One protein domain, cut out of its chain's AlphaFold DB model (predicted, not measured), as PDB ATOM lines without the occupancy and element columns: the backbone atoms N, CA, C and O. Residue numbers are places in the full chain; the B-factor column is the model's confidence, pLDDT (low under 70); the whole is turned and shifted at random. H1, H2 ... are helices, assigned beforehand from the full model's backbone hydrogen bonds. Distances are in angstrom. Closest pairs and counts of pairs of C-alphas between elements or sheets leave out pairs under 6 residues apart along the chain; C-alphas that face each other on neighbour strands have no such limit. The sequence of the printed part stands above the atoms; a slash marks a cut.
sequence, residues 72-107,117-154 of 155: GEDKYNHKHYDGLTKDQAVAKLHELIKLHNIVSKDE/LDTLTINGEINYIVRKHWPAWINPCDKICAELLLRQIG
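This is residues 72 to 107 and 117 to 154 of the 155 residues of an uncharacterized protein of Escherichia coli UMEA 3899-1 (UniProt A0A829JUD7). Two long helices, H2 and H3, run side by side in opposite directions, and a shorter helix, H4, packs at a slant on both of them, making a bundle of three helices whose centres form a triangle. A short helix, H1, lies on the other side of the H2 and H3 pair from H4. The printed part has 74 residues, with four named helices in the order H1, H2, H3, H4 and no named strand; the class is all helix. It is compact, with a radius of gyration of the C-alphas of 11.5 A and spans of 35 by 29 by 20 A.

H1, residues 74 to 81, is close to but not clearly touching H2, residues 86 to 103; their closest C-alphas, those of Tyr 81 and Ala 89, are 7.7 A apart. H1 only just touches H3, residues 119 to 133, with 3 pairs of C-alphas within 8 A. The closest of these are the C-alphas of Tyr 81 and Ile 129, at 6.6 A, and H3 touches H1 with residues 125 to 129 alone. H1 and H3 run the same way at a steep tilt of 62 degrees. H2 and H3 touch at a shallow tilt of 10 degrees, opposite ways; their closest C-alphas, those of His 100 and Thr 119, are 5.6 A apart. H4, residues 143 to 152, touches H2 at a steep tilt of 38 degrees, opposite ways, and the closest C-alphas, those of Ile 97 and Lys 143, are 5.9 A apart. H4 also touches H3, running the same way at a tilt of 35.3 degrees, only just steep; the closest C-alphas are those of Asn 123 and Lys 143, at 6.0 A. H3 is the hub, touching the three other helices, while H1 and H4 are apart. In H1, H2, H3 and H4 every O i to N i+4 pair is within hydrogen-bond range.

H1 begins at C-alpha 74, at (102.261, 135.958, 151.957), and is 10.3 A long from first to last C-alpha. H2 begins at C-alpha 86, at (87.753, 135.274, 138.397), and with 18 residues and 25.2 A is the longest helix. H3 measures 21.2 A from C-alpha 119 to C-alpha 133. H4 measures 14.4 A and ends at C-alpha 152, at (86.596, 122.058, 133.416).

The two C-alphas farthest apart are those of Glu 107 and Ala 136, at 36.5 A. Residues 108 to 116 are not printed, and C-alphas 107 and 117 are 12.4 A apart across this cut, which falls in the link from H2 to H3. The link from H1 to H2 is tight, with 4 residues, and that from H3 to H4 is short, with 9. The mean pLDDT of the printed part is 93.3, and no printed residue is under 70.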
ATOM      1  N   GLY A  72     105.735 134.241 145.894       85.38
ATOM      2  CA  GLY A  72     105.123 133.165 146.672       85.38
ATOM      3  C   GLY A  72     104.970 133.452 148.167       85.38
ATOM      4  O   GLY A  72     104.186 132.749 148.805       85.38
ATOM      5  N   GLU A  73     105.609 134.496 148.700       88.56
ATOM      6  CA  GLU A  73     105.431 134.918 150.090       88.56
ATOM      7  C   GLU A  73     104.063 135.555 150.326       88.56
ATOM      8  O   GLU A  73     103.396 136.037 149.403       88.56
ATOM      9  N   ASP A  74     103.620 135.553 151.583       89.69
ATOM     10  CA  ASP A  74     102.261 135.958 151.957       89.69
ATOM     11  C   ASP A  74     101.944 137.391 151.501       89.69
ATOM     12  O   ASP A  74     100.965 137.634 150.789       89.69
ATOM     13  N   LYS A  75     102.838 138.338 151.809       91.25
ATOM     14  CA  LYS A  75     102.697 139.746 151.414       91.25
ATOM     15  C   LYS A  75     102.680 139.923 149.896       91.25
ATOM     16  O   LYS A  75     101.857 140.694 149.389       91.25
ATOM     17  N   TYR A  76     103.549 139.217 149.167       91.69
ATOM     18  CA  TYR A  76     103.548 139.229 147.705       91.69
ATOM     19  C   TYR A  76     102.209 138.716 147.161       91.69
ATOM     20  O   TYR A  76     101.550 139.403 146.378       91.69
ATOM     21  N   ASN A  77     101.749 137.553 147.622       93.56
ATOM     22  CA  ASN A  77     100.504 136.950 147.155       93.56
ATOM     23  C   ASN A  77      99.296 137.849 147.427       93.56
ATOM     24  O   ASN A  77      98.499 138.090 146.521       93.56
ATOM     25  N   HIS A  78      99.193 138.411 148.633       94.69
ATOM     26  CA  HIS A  78      98.130 139.350 148.974       94.69
ATOM     27  C   HIS A  78      98.137 140.565 148.041       94.69
ATOM     28  O   HIS A  78      97.120 140.911 147.441       94.69
ATOM     29  N   LYS A  79      99.302 141.185 147.841       93.88
ATOM     30  CA  LYS A  79      99.439 142.360 146.976       93.88
ATOM     31  C   LYS A  79      99.088 142.066 145.515       93.88
ATOM     32  O   LYS A  79      98.471 142.904 144.859       93.88
ATOM     33  N   HIS A  80      99.498 140.912 144.996       93.69
ATOM     34  CA  HIS A  80      99.393 140.603 143.571       93.69
ATOM     35  C   HIS A  80      98.097 139.876 143.193       93.69
ATOM     36  O   HIS A  80      97.636 140.018 142.056       93.69
ATOM     37  N   TYR A  81      97.495 139.123 144.116       95.81
ATOM     38  CA  TYR A  81      96.404 138.196 143.809       95.81
ATOM     39  C   TYR A  81      95.086 138.508 144.522       95.81
ATOM     40  O   TYR A  81      94.040 138.045 144.063       95.81
ATOM     41  N   ASP A  82      95.070 139.341 145.568       96.00
ATOM     42  CA  ASP A  82      93.831 139.578 146.318       96.00
ATOM     43  C   ASP A  82      92.736 140.290 145.540       96.00
ATOM     44  O   ASP A  82      91.554 140.001 145.734       96.00
ATOM     45  N   GLY A  83      93.137 141.232 144.692       96.38
ATOM     46  CA  GLY A  83      92.221 142.069 143.926       96.38
ATOM     47  C   GLY A  83      91.752 141.447 142.614       96.38
ATOM     48  O   GLY A  83      91.043 142.114 141.862       96.38
ATOM     49  N   LEU A  84      92.159 140.213 142.293       97.75
ATOM     50  CA  LEU A  84      91.810 139.605 141.014       97.75
ATOM     51  C   LEU A  84      90.315 139.274 140.948       97.75
ATOM     52  O   LEU A  84      89.712 138.733 141.870       97.75
ATOM     53  N   THR A  85      89.704 139.551 139.803       97.44
ATOM     54  CA  THR A  85      88.434 138.926 139.418       97.44
ATOM     55  C   THR A  85      88.673 137.478 138.982       97.44
ATOM     56  O   THR A  85      89.799 137.094 138.671       97.44
ATOM     57  N   LYS A  86      87.614 136.661 138.880       95.81
ATOM     58  CA  LYS A  86      87.753 135.274 138.397       95.81
ATOM     59  C   LYS A  86      88.371 135.181 136.997       95.81
ATOM     60  O   LYS A  86      89.207 134.314 136.776       95.81
ATOM     61  N   ASP A  87      88.012 136.072 136.075       96.56
ATOM     62  CA  ASP A  87      88.595 136.069 134.725       96.56
ATOM     63  C   ASP A  87      90.077 136.476 134.737       96.56
ATOM     64  O   ASP A  87      90.893 135.879 134.035       96.56
ATOM     65  N   GLN A  88      90.459 137.440 135.580       97.81
ATOM     66  CA  GLN A  88      91.870 137.793 135.769       97.81
ATOM     67  C   GLN A  88      92.653 136.664 136.449       97.81
ATOM     68  O   GLN A  88      93.798 136.415 136.083       97.81
ATOM     69  N   ALA A  89      92.037 135.947 137.393       97.62
ATOM     70  CA  ALA A  89      92.622 134.768 138.019       97.62
ATOM     71  C   ALA A  89      92.867 133.657 136.992       97.62
ATOM     72  O   ALA A  89      93.953 133.089 136.968       97.62
ATOM     73  N   VAL A  90      91.919 133.401 136.083       98.00
ATOM     74  CA  VAL A  90      92.104 132.470 134.954       98.00
ATOM     75  C   VAL A  90      93.300 132.870 134.090       98.00
ATOM     76  O   VAL A  90      94.164 132.037 133.816       98.00
ATOM     77  N   ALA A  91      93.383 134.141 133.687       97.44
ATOM     78  CA  ALA A  91      94.514 134.634 132.904       97.44
ATOM     79  C   ALA A  91      95.842 134.451 133.658       97.44
ATOM     80  O   ALA A  91      96.826 133.985 133.085       97.44
ATOM     81  N   LYS A  92      95.852 134.737 134.966       97.06
ATOM     82  CA  LYS A  92      97.039 134.578 135.806       97.06
ATOM     83  C   LYS A  92      97.457 133.117 135.965       97.06
ATOM     84  O   LYS A  92      98.645 132.830 135.899       97.06
ATOM     85  N   LEU A  93      96.512 132.185 136.106       97.88
ATOM     86  CA  LEU A  93      96.813 130.751 136.155       97.88
ATOM     87  C   LEU A  93      97.491 130.275 134.864       97.88
ATOM     88  O   LEU A  93      98.486 129.557 134.938       97.88
ATOM     89  N   HIS A  94      97.026 130.718 133.692       97.75
ATOM     90  CA  HIS A  94      97.695 130.426 132.415       97.75
ATOM     91  C   HIS A  94      99.129 130.966 132.366       97.75
ATOM     92  O   HIS A  94     100.045 130.262 131.932       97.75
ATOM     93  N   GLU A  95      99.347 132.196 132.839       95.38
ATOM     94  CA  GLU A  95     100.690 132.774 132.945       95.38
ATOM     95  C   GLU A  95     101.598 131.957 133.877       95.38
ATOM     96  O   GLU A  95     102.724 131.634 133.495       95.38
ATOM     97  N   LEU A  96     101.111 131.572 135.063       95.75
ATOM     98  CA  LEU A  96     101.874 130.784 136.035       95.75
ATOM     99  C   LEU A  96     102.175 129.371 135.527       95.75
ATOM    100  O   LEU A  96     103.293 128.892 135.688       95.75
ATOM    101  N   ILE A  97     101.236 128.719 134.836       96.62
ATOM    102  CA  ILE A  97     101.468 127.419 134.189       96.62
ATOM    103  C   ILE A  97     102.570 127.533 133.127       96.62
ATOM    104  O   ILE A  97     103.456 126.675 133.042       96.62
ATOM    105  N   LYS A  98     102.551 128.601 132.319       93.81
ATOM    106  CA  LYS A  98     103.605 128.865 131.330       93.81
ATOM    107  C   LYS A  98     104.953 129.107 132.009       93.81
ATOM    108  O   LYS A  98     105.945 128.518 131.584       93.81
ATOM    109  N   LEU A  99     104.982 129.924 133.062       91.19
ATOM    110  CA  LEU A  99     106.183 130.220 133.840       91.19
ATOM    111  C   LEU A  99     106.762 128.954 134.480       91.19
ATOM    112  O   LEU A  99     107.957 128.704 134.353       91.19
ATOM    113  N   HIS A 100     105.914 128.097 135.054       93.62
ATOM    114  CA  HIS A 100     106.317 126.809 135.616       93.62
ATOM    115  C   HIS A 100     107.040 125.946 134.577       93.62
ATOM    116  O   HIS A 100     108.079 125.365 134.873       93.62
ATOM    117  N   ASN A 101     106.510 125.851 133.354       91.81
ATOM    118  CA  ASN A 101     107.128 125.054 132.288       91.81
ATOM    119  C   ASN A 101     108.487 125.614 131.826       91.81
ATOM    120  O   ASN A 101     109.319 124.843 131.342       91.81
ATOM    121  N   ILE A 102     108.691 126.934 131.924       89.00
ATOM    122  CA  ILE A 102     109.972 127.586 131.623       89.00
ATOM    123  C   ILE A 102     110.965 127.265 132.740       89.00
ATOM    124  O   ILE A 102     112.009 126.677 132.473       89.00
ATOM    125  N   VAL A 103     110.598 127.571 133.987       88.19
ATOM    126  CA  VAL A 103     111.449 127.374 135.169       88.19
ATOM    127  C   VAL A 103     111.858 125.913 135.338       88.19
ATOM    128  O   VAL A 103     113.015 125.641 135.641       88.19
ATOM    129  N   SER A 104     110.968 124.953 135.060       87.69
ATOM    130  CA  SER A 104     111.278 123.521 135.183       87.69
ATOM    131  C   SER A 104     112.352 123.015 134.209       87.69
ATOM    132  O   SER A 104     112.733 121.851 134.286       87.69
ATOM    133  N   LYS A 105     112.769 123.833 133.236       84.31
ATOM    134  CA  LYS A 105     113.732 123.469 132.186       84.31
ATOM    135  C   LYS A 105     114.896 124.454 132.075       84.31
ATOM    136  O   LYS A 105     115.706 124.305 131.164       84.31
ATOM    137  N   ASP A 106     114.953 125.483 132.922       77.56
ATOM    138  CA  ASP A 106     115.912 126.572 132.742       77.56
ATOM    139  C   ASP A 106     117.216 126.320 133.506       77.56
ATOM    140  O   ASP A 106     117.310 126.541 134.711       77.56
ATOM    141  N   GLU A 107     118.253 125.911 132.776       72.31
ATOM    142  CA  GLU A 107     119.613 125.750 133.308       72.31
ATOM    143  C   GLU A 107     120.248 127.086 133.744       72.31
ATOM    144  O   GLU A 107     121.246 127.091 134.462       72.31
ATOM    145  N   LEU A 117     113.283 131.841 141.753       85.12
ATOM    146  CA  LEU A 117     111.972 131.350 141.366       85.12
ATOM    147  C   LEU A 117     112.081 129.856 141.050       85.12
ATOM    148  O   LEU A 117     112.741 129.478 140.084       85.12
ATOM    149  N   ASP A 118     111.417 129.002 141.818       87.12
ATOM    150  CA  ASP A 118     111.329 127.572 141.534       87.12
ATOM    151  C   ASP A 118     109.885 127.116 141.274       87.12
ATOM    152  O   ASP A 118     108.914 127.870 141.377       87.12
ATOM    153  N   THR A 119     109.732 125.856 140.871       91.69
ATOM    154  CA  THR A 119     108.412 125.287 140.589       91.69
ATOM    155  C   THR A 119     107.540 125.181 141.838       91.69
ATOM    156  O   THR A 119     106.318 125.247 141.716       91.69
ATOM    157  N   LEU A 120     108.129 125.051 143.031       91.56
ATOM    158  CA  LEU A 120     107.394 124.991 144.295       91.56
ATOM    159  C   LEU A 120     106.762 126.342 144.625       91.56
ATOM    160  O   LEU A 120     105.578 126.388 144.947       91.56
ATOM    161  N   THR A 121     107.512 127.426 144.442       92.31
ATOM    162  CA  THR A 121     107.052 128.811 144.578       92.31
ATOM    163  C   THR A 121     105.861 129.058 143.658       92.31
ATOM    164  O   THR A 121     104.793 129.478 144.101       92.31
ATOM    165  N   ILE A 122     105.988 128.684 142.379       94.75
ATOM    166  CA  ILE A 122     104.907 128.848 141.397       94.75
ATOM    167  C   ILE A 122     103.681 128.000 141.765       94.75
ATOM    168  O   ILE A 122     102.553 128.472 141.648       94.75
ATOM    169  N   ASN A 123     103.872 126.764 142.236       95.94
ATOM    170  CA  ASN A 123     102.768 125.926 142.712       95.94
ATOM    171  C   ASN A 123     102.091 126.518 143.959       95.94
ATOM    172  O   ASN A 123     100.872 126.429 144.084       95.94
ATOM    173  N   GLY A 124     102.850 127.160 144.849       95.19
ATOM    174  CA  GLY A 124     102.319 127.913 145.984       95.19
ATOM    175  C   GLY A 124     101.416 129.065 145.541       95.19
ATOM    176  O   GLY A 124     100.282 129.172 146.011       95.19
ATOM    177  N   GLU A 125     101.866 129.863 144.570       95.88
ATOM    178  CA  GLU A 125     101.071 130.949 143.982       95.88
ATOM    179  C   GLU A 125      99.805 130.427 143.277       95.88
ATOM    180  O   GLU A 125      98.713 130.974 143.453       95.88
ATOM    181  N   ILE A 126      99.915 129.331 142.517       97.62
ATOM    182  CA  ILE A 126      98.765 128.662 141.890       97.62
ATOM    183  C   ILE A 126      97.752 128.238 142.957       97.62
ATOM    184  O   ILE A 126      96.565 128.555 142.843       97.62
ATOM    185  N   ASN A 127      98.211 127.567 144.015       97.06
ATOM    186  CA  ASN A 127      97.356 127.132 145.110       97.06
ATOM    187  C   ASN A 127      96.658 128.320 145.785       97.06
ATOM    188  O   ASN A 127      95.466 128.241 146.084       97.06
ATOM    189  N   TYR A 128      97.374 129.429 145.987       96.94
ATOM    190  CA  TYR A 128      96.822 130.656 146.554       96.94
ATOM    191  C   TYR A 128      95.644 131.180 145.722       96.94
ATOM    192  O   TYR A 128      94.537 131.363 146.240       96.94
ATOM    193  N   ILE A 129      95.851 131.346 144.411       97.31
ATOM    194  CA  ILE A 129      94.824 131.840 143.481       97.31
ATOM    195  C   ILE A 129      93.630 130.880 143.430       97.31
ATOM    196  O   ILE A 129      92.474 131.312 143.514       97.31
ATOM    197  N   VAL A 130      93.883 129.571 143.328       96.88
ATOM    198  CA  VAL A 130      92.815 128.565 143.246       96.88
ATOM    199  C   VAL A 130      91.978 128.543 144.520       96.88
ATOM    200  O   VAL A 130      90.753 128.618 144.431       96.88
ATOM    201  N   ARG A 131      92.602 128.527 145.704       95.50
ATOM    202  CA  ARG A 131      91.879 128.552 146.986       95.50
ATOM    203  C   ARG A 131      91.011 129.794 147.136       95.50
ATOM    204  O   ARG A 131      89.922 129.707 147.699       95.50
ATOM    205  N   LYS A 132      91.473 130.938 146.633       95.50
ATOM    206  CA  LYS A 132      90.742 132.203 146.738       95.50
ATOM    207  C   LYS A 132      89.505 132.250 145.839       95.50
ATOM    208  O   LYS A 132      88.450 132.713 146.268       95.50
ATOM    209  N   HIS A 133      89.608 131.767 144.602       96.00
ATOM    210  CA  HIS A 133      88.542 131.921 143.601       96.00
ATOM    211  C   HIS A 133      87.680 130.667 143.389       96.00
ATOM    212  O   HIS A 133      86.529 130.779 142.946       96.00
ATOM    213  N   TRP A 134      88.203 129.494 143.747       95.75
ATOM    214  CA  TRP A 134      87.545 128.189 143.676       95.75
ATOM    215  C   TRP A 134      87.814 127.377 144.961       95.75
ATOM    216  O   TRP A 134      88.424 126.312 144.905       95.75
ATOM    217  N   PRO A 135      87.333 127.830 146.138       92.50
ATOM    218  CA  PRO A 135      87.663 127.225 147.438       92.50
ATOM    219  C   PRO A 135      87.207 125.768 147.610       92.50
ATOM    220  O   PRO A 135      87.724 125.067 148.472       92.50
ATOM    221  N   ALA A 136      86.236 125.312 146.812       90.38
ATOM    222  CA  ALA A 136      85.763 123.926 146.803       90.38
ATOM    223  C   ALA A 136      86.585 123.001 145.881       90.38
ATOM    224  O   ALA A 136      86.243 121.829 145.733       90.38
ATOM    225  N   TRP A 137      87.616 123.527 145.213       91.38
ATOM    226  CA  TRP A 137      88.495 122.753 144.343       91.38
ATOM    227  C   TRP A 137      89.544 121.962 145.143       91.38
ATOM    228  O   TRP A 137      89.653 122.094 146.362       91.38
ATOM    229  N   ILE A 138      90.311 121.117 144.449       85.75
ATOM    230  CA  ILE A 138      91.375 120.290 145.034       85.75
ATOM    231  C   ILE A 138      92.392 121.180 145.769       85.75
ATOM    232  O   ILE A 138      92.801 122.217 145.253       85.75
ATOM    233  N   ASN A 139      92.803 120.757 146.968       81.88
ATOM    234  CA  ASN A 139      93.771 121.452 147.817       81.88
ATOM    235  C   ASN A 139      94.737 120.431 148.459       81.88
ATOM    236  O   ASN A 139      94.251 119.488 149.091       81.88
ATOM    237  N   PRO A 140      96.069 120.609 148.348       86.25
ATOM    238  CA  PRO A 140      96.754 121.661 147.589       86.25
ATOM    239  C   PRO A 140      96.560 121.516 146.075       86.25
ATOM    240  O   PRO A 140      96.445 120.405 145.561       86.25
ATOM    241  N   CYS A 141      96.509 122.649 145.374       91.38
ATOM    242  CA  CYS A 141      96.427 122.700 143.918       91.38
ATOM    243  C   CYS A 141      97.771 123.111 143.320       91.38
ATOM    244  O   CYS A 141      98.214 124.241 143.500       91.38
ATOM    245  N   ASP A 142      98.404 122.193 142.599       95.44
ATOM    246  CA  ASP A 142      99.603 122.452 141.809       95.44
ATOM    247  C   ASP A 142      99.260 122.800 140.347       95.44
ATOM    248  O   ASP A 142      98.094 122.934 139.955       95.44
ATOM    249  N   LYS A 143     100.294 122.908 139.510       96.75
ATOM    250  CA  LYS A 143     100.174 123.101 138.061       96.75
ATOM    251  C   LYS A 143      99.180 122.139 137.384       96.75
ATOM    252  O   LYS A 143      98.375 122.589 136.572       96.75
ATOM    253  N   ILE A 144      99.215 120.837 137.687       96.00
ATOM    254  CA  ILE A 144      98.343 119.836 137.039       96.00
ATOM    255  C   ILE A 144      96.893 120.064 137.464       96.00
ATOM    256  O   ILE A 144      95.982 120.069 136.635       96.00
ATOM    257  N   CYS A 145      96.680 120.295 138.756       96.00
ATOM    258  CA  CYS A 145      95.370 120.623 139.297       96.00
ATOM    259  C   CYS A 145      94.774 121.894 138.658       96.00
ATOM    260  O   CYS A 145      93.583 121.911 138.327       96.00
ATOM    261  N   ALA A 146      95.583 122.932 138.429       96.75
ATOM    262  CA  ALA A 146      95.143 124.154 137.759       96.75
ATOM    263  C   ALA A 146      94.819 123.931 136.273       96.75
ATOM    264  O   ALA A 146      93.806 124.434 135.790       96.75
ATOM    265  N   GLU A 147      95.614 123.131 135.553       97.19
ATOM    266  CA  GLU A 147      95.301 122.736 134.169       97.19
ATOM    267  C   GLU A 147      93.947 122.006 134.079       97.19
ATOM    268  O   GLU A 147      93.173 122.245 133.149       97.19
ATOM    269  N   LEU A 148      93.631 121.140 135.048       96.81
ATOM    270  CA  LEU A 148      92.339 120.450 135.121       96.81
ATOM    271  C   LEU A 148      91.181 121.412 135.403       96.81
ATOM    272  O   LEU A 148      90.142 121.317 134.746       96.81
ATOM    273  N   LEU A 149      91.369 122.349 136.337       96.38
ATOM    274  CA  LEU A 149      90.379 123.380 136.641       96.38
ATOM    275  C   LEU A 149      90.031 124.192 135.393       96.38
ATOM    276  O   LEU A 149      88.855 124.312 135.059       96.38
ATOM    277  N   LEU A 150      91.051 124.714 134.702       96.81
ATOM    278  CA  LEU A 150      90.893 125.541 133.503       96.81
ATOM    279  C   LEU A 150      90.107 124.798 132.415       96.81
ATOM    280  O   LEU A 150      89.104 125.312 131.918       96.81
ATOM    281  N   ARG A 151      90.452 123.530 132.159       96.50
ATOM    282  CA  ARG A 151      89.701 122.669 131.230       96.50
ATOM    283  C   ARG A 151      88.240 122.494 131.643       96.50
ATOM    284  O   ARG A 151      87.362 122.587 130.789       96.50
ATOM    285  N   GLN A 152      87.963 122.257 132.927       94.94
ATOM    286  CA  GLN A 152      86.596 122.058 133.416       94.94
ATOM    287  C   GLN A 152      85.728 123.311 133.254       94.94
ATOM    288  O   GLN A 152      84.539 123.199 132.957       94.94
ATOM    289  N   ILE A 153      86.302 124.500 133.438       94.00
ATOM    290  CA  ILE A 153      85.575 125.769 133.280       94.00
ATOM    291  C   ILE A 153      85.590 126.296 131.835       94.00
ATOM    292  O   ILE A 153      85.086 127.391 131.585       94.00
ATOM    293  N   GLY A 154      86.147 125.531 130.888       91.56
ATOM    294  CA  GLY A 154      86.201 125.877 129.467       91.56
ATOM    295  C   GLY A 154      87.136 127.047 129.152       91.56
ATOM    296  O   GLY A 154      86.796 127.886 128.316       91.56
TER     297      GLY A 154